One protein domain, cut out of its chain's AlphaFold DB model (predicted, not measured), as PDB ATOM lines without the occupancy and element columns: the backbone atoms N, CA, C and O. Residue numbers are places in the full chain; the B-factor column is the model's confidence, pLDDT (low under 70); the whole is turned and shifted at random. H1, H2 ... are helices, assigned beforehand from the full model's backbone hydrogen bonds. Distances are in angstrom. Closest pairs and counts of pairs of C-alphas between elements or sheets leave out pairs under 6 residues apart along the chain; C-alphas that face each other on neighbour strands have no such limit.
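What this domain is: This is residues 117 to 202 of the 202 residues of the protein "3-hydroxyacyl-CoA dehydrogenase PaaC" of Escherichia coli ISC7 (UniProt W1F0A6). H1 is the middle of a compact helical body: H2 and H4 pack on opposite sides of it, H3 packs between them, and H5 meets H1's residues 126 to 133 with its first residues, 188 to 190, alone and from there runs away from H1 past the beginning of H4, the helices crossing rather than side by side. The 86 printed residues hold five named helices, H1 to H5 in order, and no named strand: all helix. The radius of gyration of the C-alphas is 12.6 A; the spans are 34 by 32 by 24 A.

Where its parts are: H1, residues 117 to 133, runs 24.2 A from C-alpha 117 at (-43.846, 47.552, 8.133). H2 is residues 139 to 150, H3 156 to 163, H4 165 to 179 and H5 188 to 201, ending at (-49.763, 60.916, 29.770).

How they stand to each other: H1, the hub, touches H3 at a steep tilt of 54 degrees; closest C-alphas, Ile 125 and Pro 156, 5.1 A. H4 touches H5, closest C-alphas Gln 166 and Ala 194, 4.7 A. H2 and H4 are apart. O i to N i+4 pairs are within hydrogen-bond range throughout H1, H3 and H4, in 7 of 8 in H2 and 7 of 10 in H5.

The domain as a whole: The printed part has no cut and no long link; pLDDT is under 70 at residues 201 to 202.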
ATOM      1  N   ILE A 117     -44.802  46.596   7.557       98.62
ATOM      2  CA  ILE A 117     -43.846  47.552   8.133       98.62
ATOM      3  C   ILE A 117     -43.969  47.552   9.656       98.62
ATOM      4  O   ILE A 117     -42.981  47.295  10.349       98.62
ATOM      5  N   TRP A 118     -45.175  47.791  10.179       98.75
ATOM      6  CA  TRP A 118     -45.415  47.837  11.625       98.75
ATOM      7  C   TRP A 118     -45.055  46.522  12.322       98.75
ATOM      8  O   TRP A 118     -44.320  46.542  13.310       98.75
ATOM      9  N   ARG A 119     -45.490  45.375  11.788       98.88
ATOM     10  CA  ARG A 119     -45.158  44.051  12.340       98.88
ATOM     11  C   ARG A 119     -43.655  43.787  12.394       98.88
ATOM     12  O   ARG A 119     -43.158  43.311  13.415       98.88
ATOM     13  N   THR A 120     -42.925  44.072  11.316       98.88
ATOM     14  CA  THR A 120     -41.477  43.836  11.268       98.88
ATOM     15  C   THR A 120     -40.732  44.755  12.227       98.88
ATOM     16  O   THR A 120     -39.902  44.274  13.001       98.88
ATOM     17  N   VAL A 121     -41.040  46.053  12.219       98.75
ATOM     18  CA  VAL A 121     -40.361  47.024  13.087       98.75
ATOM     19  C   VAL A 121     -40.657  46.739  14.560       98.75
ATOM     20  O   VAL A 121     -39.727  46.717  15.360       98.75
ATOM     21  N   ALA A 122     -41.901  46.421  14.925       98.88
ATOM     22  CA  ALA A 122     -42.250  46.066  16.302       98.88
ATOM     23  C   ALA A 122     -41.462  44.851  16.817       98.88
ATOM     24  O   ALA A 122     -40.955  44.885  17.936       98.88
ATOM     25  N   MET A 123     -41.294  43.811  15.994       98.88
ATOM     26  CA  MET A 123     -40.486  42.642  16.361       98.88
ATOM     27  C   MET A 123     -38.996  42.975  16.499       98.88
ATOM     28  O   MET A 123     -38.366  42.524  17.450       98.88
ATOM     29  N   ILE A 124     -38.434  43.800  15.608       98.88
ATOM     30  CA  ILE A 124     -37.043  44.279  15.725       98.88
ATOM     31  C   ILE A 124     -36.836  45.024  17.050       98.88
ATOM     32  O   ILE A 124     -35.840  44.807  17.738       98.88
ATOM     33  N   ILE A 125     -37.780  45.891  17.418       98.94
ATOM     34  CA  ILE A 125     -37.722  46.660  18.666       98.94
ATOM     35  C   ILE A 125     -37.842  45.733  19.880       98.94
ATOM     36  O   ILE A 125     -37.105  45.898  20.850       98.94
ATOM     37  N   ASN A 126     -38.727  44.737  19.822       98.88
ATOM     38  CA  ASN A 126     -38.902  43.756  20.893       98.88
ATOM     39  C   ASN A 126     -37.614  42.960  21.161       98.88
ATOM     40  O   ASN A 126     -37.221  42.815  22.317       98.88
ATOM     41  N   GLU A 127     -36.931  42.511  20.103       98.88
ATOM     42  CA  GLU A 127     -35.638  41.815  20.207       98.88
ATOM     43  C   GLU A 127     -34.530  42.733  20.744       98.88
ATOM     44  O   GLU A 127     -33.734  42.325  21.587       98.88
ATOM     45  N   ALA A 128     -34.503  44.003  20.323       98.88
ATOM     46  CA  ALA A 128     -33.556  44.982  20.857       98.88
ATOM     47  C   ALA A 128     -33.765  45.229  22.362       98.88
ATOM     48  O   ALA A 128     -32.797  45.289  23.124       98.88
ATOM     49  N   LEU A 129     -35.021  45.332  22.808       98.88
ATOM     50  CA  LEU A 129     -35.362  45.461  24.225       98.88
ATOM     51  C   LEU A 129     -35.010  44.199  25.017       98.88
ATOM     52  O   LEU A 129     -34.555  44.305  26.152       98.88
ATOM     53  N   ASP A 130     -35.185  43.014  24.435       98.81
ATOM     54  CA  ASP A 130     -34.804  41.757  25.078       98.81
ATOM     55  C   ASP A 130     -33.277  41.638  25.247       98.81
ATOM     56  O   ASP A 130     -32.801  41.284  26.330       98.81
ATOM     57  N   ALA A 131     -32.503  42.029  24.228       98.81
ATOM     58  CA  ALA A 131     -31.041  42.092  24.296       98.81
ATOM     59  C   ALA A 131     -30.555  43.088  25.364       98.81
ATOM     60  O   ALA A 131     -29.656  42.770  26.148       98.81
ATOM     61  N   LEU A 132     -31.190  44.263  25.440       98.81
ATOM     62  CA  LEU A 132     -30.926  45.252  26.485       98.81
ATOM     63  C   LEU A 132     -31.251  44.691  27.875       98.81
ATOM     64  O   LEU A 132     -30.430  44.776  28.786       98.81
ATOM     65  N   GLN A 133     -32.426  44.076  28.035       98.62
ATOM     66  CA  GLN A 133     -32.875  43.505  29.305       98.62
ATOM     67  C   GLN A 133     -31.908  42.434  29.827       98.62
ATOM     68  O   GLN A 133     -31.692  42.325  31.034       98.62
ATOM     69  N   LYS A 134     -31.326  41.640  28.926       98.62
ATOM     70  CA  LYS A 134     -30.361  40.584  29.257       98.62
ATOM     71  C   LYS A 134     -28.925  41.086  29.435       98.62
ATOM     72  O   LYS A 134     -28.040  40.275  29.691       98.62
ATOM     73  N   GLY A 135     -28.684  42.393  29.309       98.50
ATOM     74  CA  GLY A 135     -27.362  42.991  29.494       98.50
ATOM     75  C   GLY A 135     -26.366  42.649  28.384       98.50
ATOM     76  O   GLY A 135     -25.166  42.629  28.637       98.50
ATOM     77  N   VAL A 136     -26.842  42.364  27.166       98.75
ATOM     78  CA  VAL A 136     -25.966  42.047  26.022       98.75
ATOM     79  C   VAL A 136     -25.120  43.260  25.623       98.75
ATOM     80  O   VAL A 136     -23.943  43.114  25.304       98.75
ATOM     81  N   ALA A 137     -25.716  44.452  25.640       98.62
ATOM     82  CA  ALA A 137     -25.059  45.719  25.344       98.62
ATOM     83  C   ALA A 137     -25.863  46.891  25.930       98.62
ATOM     84  O   ALA A 137     -27.004  46.720  26.368       98.62
ATOM     85  N   SER A 138     -25.269  48.087  25.928       98.81
ATOM     86  CA  SER A 138     -25.972  49.312  26.313       98.81
ATOM     87  C   SER A 138     -27.020  49.711  25.263       98.81
ATOM     88  O   SER A 138     -26.909  49.359  24.090       98.81
ATOM     89  N   GLU A 139     -28.027  50.494  25.662       98.69
ATOM     90  CA  GLU A 139     -29.050  51.023  24.743       98.69
ATOM     91  C   GLU A 139     -28.430  51.813  23.578       98.69
ATOM     92  O   GLU A 139     -28.795  51.617  22.419       98.69
ATOM     93  N   GLN A 140     -27.425  52.643  23.873       98.69
ATOM     94  CA  GLN A 140     -26.725  53.451  22.873       98.69
ATOM     95  C   GLN A 140     -25.909  52.597  21.895       98.69
ATOM     96  O   GLN A 140     -25.865  52.908  20.699       98.69
ATOM     97  N   ASP A 141     -25.284  51.520  22.375       98.88
ATOM     98  CA  ASP A 141     -24.507  50.613  21.529       98.88
ATOM     99  C   ASP A 141     -25.410  49.763  20.639       98.88
ATOM    100  O   ASP A 141     -25.097  49.593  19.462       98.88
ATOM    101  N   ILE A 142     -26.556  49.297  21.148       98.88
ATOM    102  CA  ILE A 142     -27.569  48.593  20.345       98.88
ATOM    103  C   ILE A 142     -28.037  49.497  19.198       98.88
ATOM    104  O   ILE A 142     -28.002  49.106  18.029       98.88
ATOM    105  N   ASP A 143     -28.397  50.743  19.504       98.88
ATOM    106  CA  ASP A 143     -28.845  51.702  18.496       98.88
ATOM    107  C   ASP A 143     -27.753  52.077  17.490       98.88
ATOM    108  O   ASP A 143     -28.027  52.288  16.304       98.88
ATOM    109  N   THR A 144     -26.504  52.169  17.938       98.81
ATOM    110  CA  THR A 144     -25.355  52.453  17.069       98.81
ATOM    111  C   THR A 144     -25.029  51.269  16.167       98.81
ATOM    112  O   THR A 144     -24.830  51.459  14.965       98.81
ATOM    113  N   ALA A 145     -25.054  50.048  16.705       98.81
ATOM    114  CA  ALA A 145     -24.812  48.825  15.954       98.81
ATOM    115  C   ALA A 145     -25.826  48.650  14.818       98.81
ATOM    116  O   ALA A 145     -25.432  48.366  13.687       98.81
ATOM    117  N   MET A 146     -27.117  48.890  15.069       98.81
ATOM    118  CA  MET A 146     -28.146  48.726  14.034       98.81
ATOM    119  C   MET A 146     -28.069  49.799  12.940       98.81
ATOM    120  O   MET A 146     -28.302  49.505  11.764       98.81
ATOM    121  N   ARG A 147     -27.672  51.030  13.288       98.69
ATOM    122  CA  ARG A 147     -27.458  52.097  12.298       98.69
ATOM    123  C   ARG A 147     -26.215  51.863  11.447       98.69
ATOM    124  O   ARG A 147     -26.287  52.007  10.236       98.69
ATOM    125  N   LEU A 148     -25.081  51.506  12.050       98.50
ATOM    126  CA  LEU A 148     -23.807  51.415  11.324       98.50
ATOM    127  C   LEU A 148     -23.555  50.033  10.710       98.50
ATOM    128  O   LEU A 148     -22.974  49.935   9.634       98.50
ATOM    129  N   GLY A 149     -23.989  48.964  11.377       98.56
ATOM    130  CA  GLY A 149     -23.750  47.591  10.935       98.56
ATOM    131  C   GLY A 149     -24.700  47.135   9.829       98.56
ATOM    132  O   GLY A 149     -24.282  46.422   8.918       98.56
ATOM    133  N   VAL A 150     -25.971  47.550   9.887       98.12
ATOM    134  CA  VAL A 150     -27.012  47.115   8.933       98.12
ATOM    135  C   VAL A 150     -27.820  48.264   8.321       98.12
ATOM    136  O   VAL A 150     -28.805  48.013   7.629       98.12
ATOM    137  N   ASN A 151     -27.375  49.513   8.498       98.50
ATOM    138  CA  ASN A 151     -27.946  50.708   7.863       98.50
ATOM    139  C   ASN A 151     -29.437  50.933   8.154       98.50
ATOM    140  O   ASN A 151     -30.182  51.398   7.287       98.50
ATOM    141  N   TYR A 152     -29.896  50.610   9.366       98.44
ATOM    142  CA  TYR A 152     -31.256  50.972   9.765       98.44
ATOM    143  C   TYR A 152     -31.386  52.497   9.895       98.44
ATOM    144  O   TYR A 152     -30.446  53.152  10.349       98.44
ATOM    145  N   PRO A 153     -32.540  53.081   9.513       97.62
ATOM    146  CA  PRO A 153     -32.723  54.534   9.511       97.62
ATOM    147  C   PRO A 153     -32.680  55.136  10.922       97.62
ATOM    148  O   PRO A 153     -32.288  56.288  11.089       97.62
ATOM    149  N   TYR A 154     -33.043  54.342  11.930       98.38
ATOM    150  CA  TYR A 154     -32.960  54.678  13.345       98.38
ATOM    151  C   TYR A 154     -32.428  53.470  14.114       98.38
ATOM    152  O   TYR A 154     -32.599  52.324  13.688       98.38
ATOM    153  N   GLY A 155     -31.802  53.727  15.262       98.69
ATOM    154  CA  GLY A 155     -31.583  52.668  16.240       98.69
ATOM    155  C   GLY A 155     -32.937  52.178  16.770       98.69
ATOM    156  O   GLY A 155     -33.825  53.010  16.958       98.69
ATOM    157  N   PRO A 156     -33.154  50.864  16.946       98.81
ATOM    158  CA  PRO A 156     -34.468  50.322  17.288       98.81
ATOM    159  C   PRO A 156     -35.033  50.854  18.612       98.81
ATOM    160  O   PRO A 156     -36.245  51.026  18.718       98.81
ATOM    161  N   LEU A 157     -34.202  51.161  19.607       98.81
ATOM    162  CA  LEU A 157     -34.678  51.661  20.896       98.81
ATOM    163  C   LEU A 157     -35.125  53.125  20.777       98.81
ATOM    164  O   LEU A 157     -36.252  53.449  21.156       98.81
ATOM    165  N   ALA A 158     -34.329  53.984  20.135       98.75
ATOM    166  CA  ALA A 158     -34.768  55.333  19.770       98.75
ATOM    167  C   ALA A 158     -36.023  55.322  18.877       98.75
ATOM    168  O   ALA A 158     -36.924  56.146  19.047       98.75
ATOM    169  N   TRP A 159     -36.115  54.367  17.947       98.44
ATOM    170  CA  TRP A 159     -37.270  54.230  17.063       98.44
ATOM    171  C   TRP A 159     -38.534  53.847  17.839       98.44
ATOM    172  O   TRP A 159     -39.598  54.410  17.591       98.44
ATOM    173  N   GLY A 160     -38.419  52.943  18.815       98.50
ATOM    174  CA  GLY A 160     -39.531  52.574  19.686       98.50
ATOM    175  C   GLY A 160     -40.046  53.735  20.529       98.50
ATOM    176  O   GLY A 160     -41.256  53.936  20.588       98.50
ATOM    177  N   ALA A 161     -39.145  54.564  21.067       98.44
ATOM    178  CA  ALA A 161     -39.522  55.781  21.788       98.44
ATOM    179  C   ALA A 161     -40.292  56.763  20.894       98.44
ATOM    180  O   ALA A 161     -41.259  57.378  21.330       98.44
ATOM    181  N   GLN A 162     -39.885  56.898  19.628       97.94
ATOM    182  CA  GLN A 162     -40.559  57.769  18.666       97.94
ATOM    183  C   GLN A 162     -41.940  57.237  18.246       97.94
ATOM    184  O   GLN A 162     -42.848  58.024  17.986       97.94
ATOM    185  N   LEU A 163     -42.092  55.915  18.115       97.31
ATOM    186  CA  LEU A 163     -43.341  55.281  17.675       97.31
ATOM    187  C   LEU A 163     -44.366  55.100  18.807       97.31
ATOM    188  O   LEU A 163     -45.550  54.920  18.514       97.31
ATOM    189  N   GLY A 164     -43.914  55.153  20.061       98.12
ATOM    190  CA  GLY A 164     -44.718  54.956  21.264       98.12
ATOM    191  C   GLY A 164     -44.676  53.509  21.754       98.12
ATOM    192  O   GLY A 164     -45.006  52.563  21.025       98.12
ATOM    193  N   TRP A 165     -44.299  53.325  23.015       98.62
ATOM    194  CA  TRP A 165     -44.132  52.008  23.629       98.62
ATOM    195  C   TRP A 165     -45.463  51.281  23.808       98.62
ATOM    196  O   TRP A 165     -45.547  50.083  23.524       98.62
ATOM    197  N   GLN A 166     -46.518  51.995  24.207       98.31
ATOM    198  CA  GLN A 166     -47.870  51.438  24.329       98.31
ATOM    199  C   GLN A 166     -48.401  50.948  22.980       98.31
ATOM    200  O   GLN A 166     -49.029  49.890  22.897       98.31
ATOM    201  N   ARG A 167     -48.094  51.674  21.898       98.38
ATOM    202  CA  ARG A 167     -48.502  51.294  20.543       98.38
ATOM    203  C   ARG A 167     -47.838  49.991  20.099       98.38
ATOM    204  O   ARG A 167     -48.514  49.118  19.552       98.38
ATOM    205  N   ILE A 168     -46.536  49.843  20.355       98.75
ATOM    206  CA  ILE A 168     -45.786  48.617  20.040       98.75
ATOM    207  C   ILE A 168     -46.281  47.448  20.890       98.75
ATOM    208  O   ILE A 168     -46.506  46.362  20.355       98.75
ATOM    209  N   LEU A 169     -46.492  47.672  22.191       98.81
ATOM    210  CA  LEU A 169     -47.024  46.660  23.100       98.81
ATOM    211  C   LEU A 169     -48.372  46.126  22.599       98.81
ATOM    212  O   LEU A 169     -48.496  44.925  22.369       98.81
ATOM    213  N   ARG A 170     -49.335  47.018  22.345       98.75
ATOM    214  CA  ARG A 170     -50.679  46.657  21.870       98.75
ATOM    215  C   ARG A 170     -50.637  45.872  20.559       98.75
ATOM    216  O   ARG A 170     -51.363  44.894  20.400       98.75
ATOM    217  N   LEU A 171     -49.772  46.276  19.628       98.88
ATOM    218  CA  LEU A 171     -49.579  45.563  18.367       98.88
ATOM    219  C   LEU A 171     -49.097  44.125  18.595       98.88
ATOM    220  O   LEU A 171     -49.678  43.192  18.041       98.88
ATOM    221  N   LEU A 172     -48.054  43.933  19.405       98.88
ATOM    222  CA  LEU A 172     -47.507  42.601  19.670       98.88
ATOM    223  C   LEU A 172     -48.472  41.722  20.470       98.88
ATOM    224  O   LEU A 172     -48.556  40.531  20.194       98.88
ATOM    225  N   GLU A 173     -49.251  42.289  21.390       98.88
ATOM    226  CA  GLU A 173     -50.305  41.555  22.104       98.88
ATOM    227  C   GLU A 173     -51.411  41.074  21.163       98.88
ATOM    228  O   GLU A 173     -51.806  39.911  21.234       98.88
ATOM    229  N   ASN A 174     -51.857  41.917  20.228       98.88
ATOM    230  CA  ASN A 174     -52.837  41.514  19.218       98.88
ATOM    231  C   ASN A 174     -52.286  40.423  18.288       98.88
ATOM    232  O   ASN A 174     -52.998  39.470  17.969       98.88
ATOM    233  N   LEU A 175     -51.010  40.508  17.896       98.88
ATOM    234  CA  LEU A 175     -50.352  39.447  17.126       98.88
ATOM    235  C   LEU A 175     -50.226  38.151  17.936       98.88
ATOM    236  O   LEU A 175     -50.540  37.077  17.426       98.88
ATOM    237  N   GLN A 176     -49.810  38.240  19.201       98.81
ATOM    238  CA  GLN A 176     -49.709  37.093  20.099       98.81
ATOM    239  C   GLN A 176     -51.070  36.422  20.292       98.81
ATOM    240  O   GLN A 176     -51.156  35.199  20.217       98.81
ATOM    241  N   HIS A 177     -52.134  37.203  20.484       98.62
ATOM    242  CA  HIS A 177     -53.494  36.692  20.602       98.62
ATOM    243  C   HIS A 177     -53.967  36.010  19.313       98.62
ATOM    244  O   HIS A 177     -54.514  34.913  19.371       98.62
ATOM    245  N   HIS A 178     -53.720  36.626  18.152       98.38
ATOM    246  CA  HIS A 178     -54.150  36.084  16.863       98.38
ATOM    247  C   HIS A 178     -53.470  34.751  16.521       98.38
ATOM    248  O   HIS A 178     -54.127  33.834  16.037       98.38
ATOM    249  N   TYR A 179     -52.157  34.645  16.748       97.94
ATOM    250  CA  TYR A 179     -51.387  33.452  16.380       97.94
ATOM    251  C   TYR A 179     -51.302  32.402  17.494       97.94
ATOM    252  O   TYR A 179     -51.010  31.245  17.209       97.94
ATOM    253  N   GLY A 180     -51.515  32.779  18.759       97.50
ATOM    254  CA  GLY A 180     -51.289  31.892  19.906       97.50
ATOM    255  C   GLY A 180     -49.821  31.484  20.084       97.50
ATOM    256  O   GLY A 180     -49.525  30.507  20.767       97.50
ATOM    257  N   GLU A 181     -48.892  32.208  19.456       96.19
ATOM    258  CA  GLU A 181     -47.472  31.867  19.425       96.19
ATOM    259  C   GLU A 181     -46.676  32.668  20.454       96.19
ATOM    260  O   GLU A 181     -46.752  33.898  20.510       96.19
ATOM    261  N   GLU A 182     -45.792  31.985  21.187       96.44
ATOM    262  CA  GLU A 182     -44.805  32.642  22.052       96.44
ATOM    263  C   GLU A 182     -43.882  33.582  21.259       96.44
ATOM    264  O   GLU A 182     -43.390  34.570  21.795       96.44
ATOM    265  N   ARG A 183     -43.712  33.336  19.954       97.44
ATOM    266  CA  ARG A 183     -42.922  34.167  19.040       97.44
ATOM    267  C   ARG A 183     -43.252  35.661  19.124       97.44
ATOM    268  O   ARG A 183     -42.340  36.468  18.999       97.44
ATOM    269  N   TYR A 184     -44.521  36.031  19.310       98.56
ATOM    270  CA  TYR A 184     -44.945  37.438  19.377       98.56
ATOM    271  C   TYR A 184     -45.029  37.974  20.805       98.56
ATOM    272  O   TYR A 184     -45.559  39.066  21.004       98.56
ATOM    273  N   ARG A 185     -44.532  37.241  21.814       98.56
ATOM    274  CA  ARG A 185     -44.613  37.699  23.203       98.56
ATOM    275  C   ARG A 185     -43.909  39.055  23.359       98.56
ATOM    276  O   ARG A 185     -42.718  39.164  23.049       98.56
ATOM    277  N   PRO A 186     -44.591  40.082  23.891       98.75
ATOM    278  CA  PRO A 186     -43.913  41.290  24.338       98.75
ATOM    279  C   PRO A 186     -42.882  40.925  25.411       98.75
ATOM    280  O   PRO A 186     -43.223  40.248  26.392       98.75
ATOM    281  N   CYS A 187     -41.627  41.342  25.240       98.69
ATOM    282  CA  CYS A 187     -40.604  41.136  26.260       98.69
ATOM    283  C   CYS A 187     -40.951  41.939  27.526       98.69
ATOM    284  O   CYS A 187     -41.721  42.906  27.496       98.69
ATOM    285  N   SER A 188     -40.408  41.533  28.676       98.69
ATOM    286  CA  SER A 188     -40.773  42.165  29.951       98.69
ATOM    287  C   SER A 188     -40.388  43.646  29.985       98.69
ATOM    288  O   SER A 188     -41.132  44.451  30.544       98.69
ATOM    289  N   LEU A 189     -39.261  44.020  29.368       98.69
ATOM    290  CA  LEU A 189     -38.823  45.413  29.306       98.69
ATOM    291  C   LEU A 189     -39.747  46.289  28.442       98.69
ATOM    292  O   LEU A 189     -39.964  47.449  28.783       98.69
ATOM    293  N   LEU A 190     -40.355  45.748  27.379       98.81
ATOM    294  CA  LEU A 190     -41.360  46.476  26.595       98.81
ATOM    295  C   LEU A 190     -42.586  46.824  27.446       98.81
ATOM    296  O   LEU A 190     -43.035  47.969  27.445       98.81
ATOM    297  N   ARG A 191     -43.086  45.859  28.229       98.69
ATOM    298  CA  ARG A 191     -44.199  46.086  29.168       98.69
ATOM    299  C   ARG A 191     -43.847  47.158  30.197       98.69
ATOM    300  O   ARG A 191     -44.657  48.040  30.463       98.69
ATOM    301  N   GLN A 192     -42.624  47.118  30.728       98.50
ATOM    302  CA  GLN A 192     -42.133  48.132  31.661       98.50
ATOM    303  C   GLN A 192     -42.086  49.529  31.023       98.50
ATOM    304  O   GLN A 192     -42.563  50.481  31.634       98.50
ATOM    305  N   ARG A 193     -41.546  49.671  29.803       98.44
ATOM    306  CA  ARG A 193     -41.481  50.973  29.114       98.44
ATOM    307  C   ARG A 193     -42.864  51.536  28.794       98.44
ATOM    308  O   ARG A 193     -43.073  52.726  28.992       98.44
ATOM    309  N   ALA A 194     -43.808  50.694  28.380       98.19
ATOM    310  CA  ALA A 194     -45.189  51.114  28.137       98.19
ATOM    311  C   ALA A 194     -45.890  51.619  29.414       98.19
ATOM    312  O   ALA A 194     -46.597  52.618  29.363       98.19
ATOM    313  N   LEU A 195     -45.656  50.974  30.566       97.62
ATOM    314  CA  LEU A 195     -46.178  51.437  31.862       97.62
ATOM    315  C   LEU A 195     -45.562  52.768  32.312       97.62
ATOM    316  O   LEU A 195     -46.231  53.573  32.949       97.62
ATOM    317  N   LEU A 196     -44.280  52.992  32.017       96.12
ATOM    318  CA  LEU A 196     -43.631  54.269  32.314       96.12
ATOM    319  C   LEU A 196     -44.167  55.382  31.411       96.12
ATOM    320  O   LEU A 196     -44.394  56.483  31.893       96.12
ATOM    321  N   GLU A 197     -44.388  55.094  30.126       94.69
ATOM    322  CA  GLU A 197     -44.946  56.040  29.153       94.69
ATOM    323  C   GLU A 197     -46.330  56.552  29.571       94.69
ATOM    324  O   GLU A 197     -46.537  57.764  29.610       94.69
ATOM    325  N   SER A 198     -47.237  55.657  29.979       86.19
ATOM    326  CA  SER A 198     -48.589  56.044  30.408       86.19
ATOM    327  C   SER A 198     -48.601  56.914  31.672       86.19
ATOM    328  O   SER A 198     -49.511  57.723  31.865       86.19
ATOM    329  N   GLY A 199     -47.566  56.805  32.512       79.62
ATOM    330  CA  GLY A 199     -47.373  57.663  33.681       79.62
ATOM    331  C   GLY A 199     -47.052  59.125  33.347       79.62
ATOM    332  O   GLY A 199     -47.234  59.978  34.210       79.62
ATOM    333  N   TYR A 200     -46.603  59.429  32.123       75.94
ATOM    334  CA  TYR A 200     -46.378  60.802  31.648       75.94
ATOM    335  C   TYR A 200     -47.565  61.369  30.850       75.94
ATOM    336  O   TYR A 200     -47.583  62.563  30.559       75.94
ATOM    337  N   GLU A 201     -48.532  60.525  30.477       65.06
ATOM    338  CA  GLU A 201     -49.763  60.916  29.770       65.06
ATOM    339  C   GLU A 201     -50.941  61.199  30.723       65.06
ATOM    340  O   GLU A 201     -51.987  61.674  30.273       65.06
ATOM    341  N   SER A 202     -50.771  60.912  32.020       49.12
ATOM    342  CA  SER A 202     -51.737  61.173  33.104       49.12
ATOM    343  C   SER A 202     -51.517  62.544  33.741       49.12
ATOM    344  O   SER A 202     -52.529  63.220  34.032       49.12
TER     345      SER A 202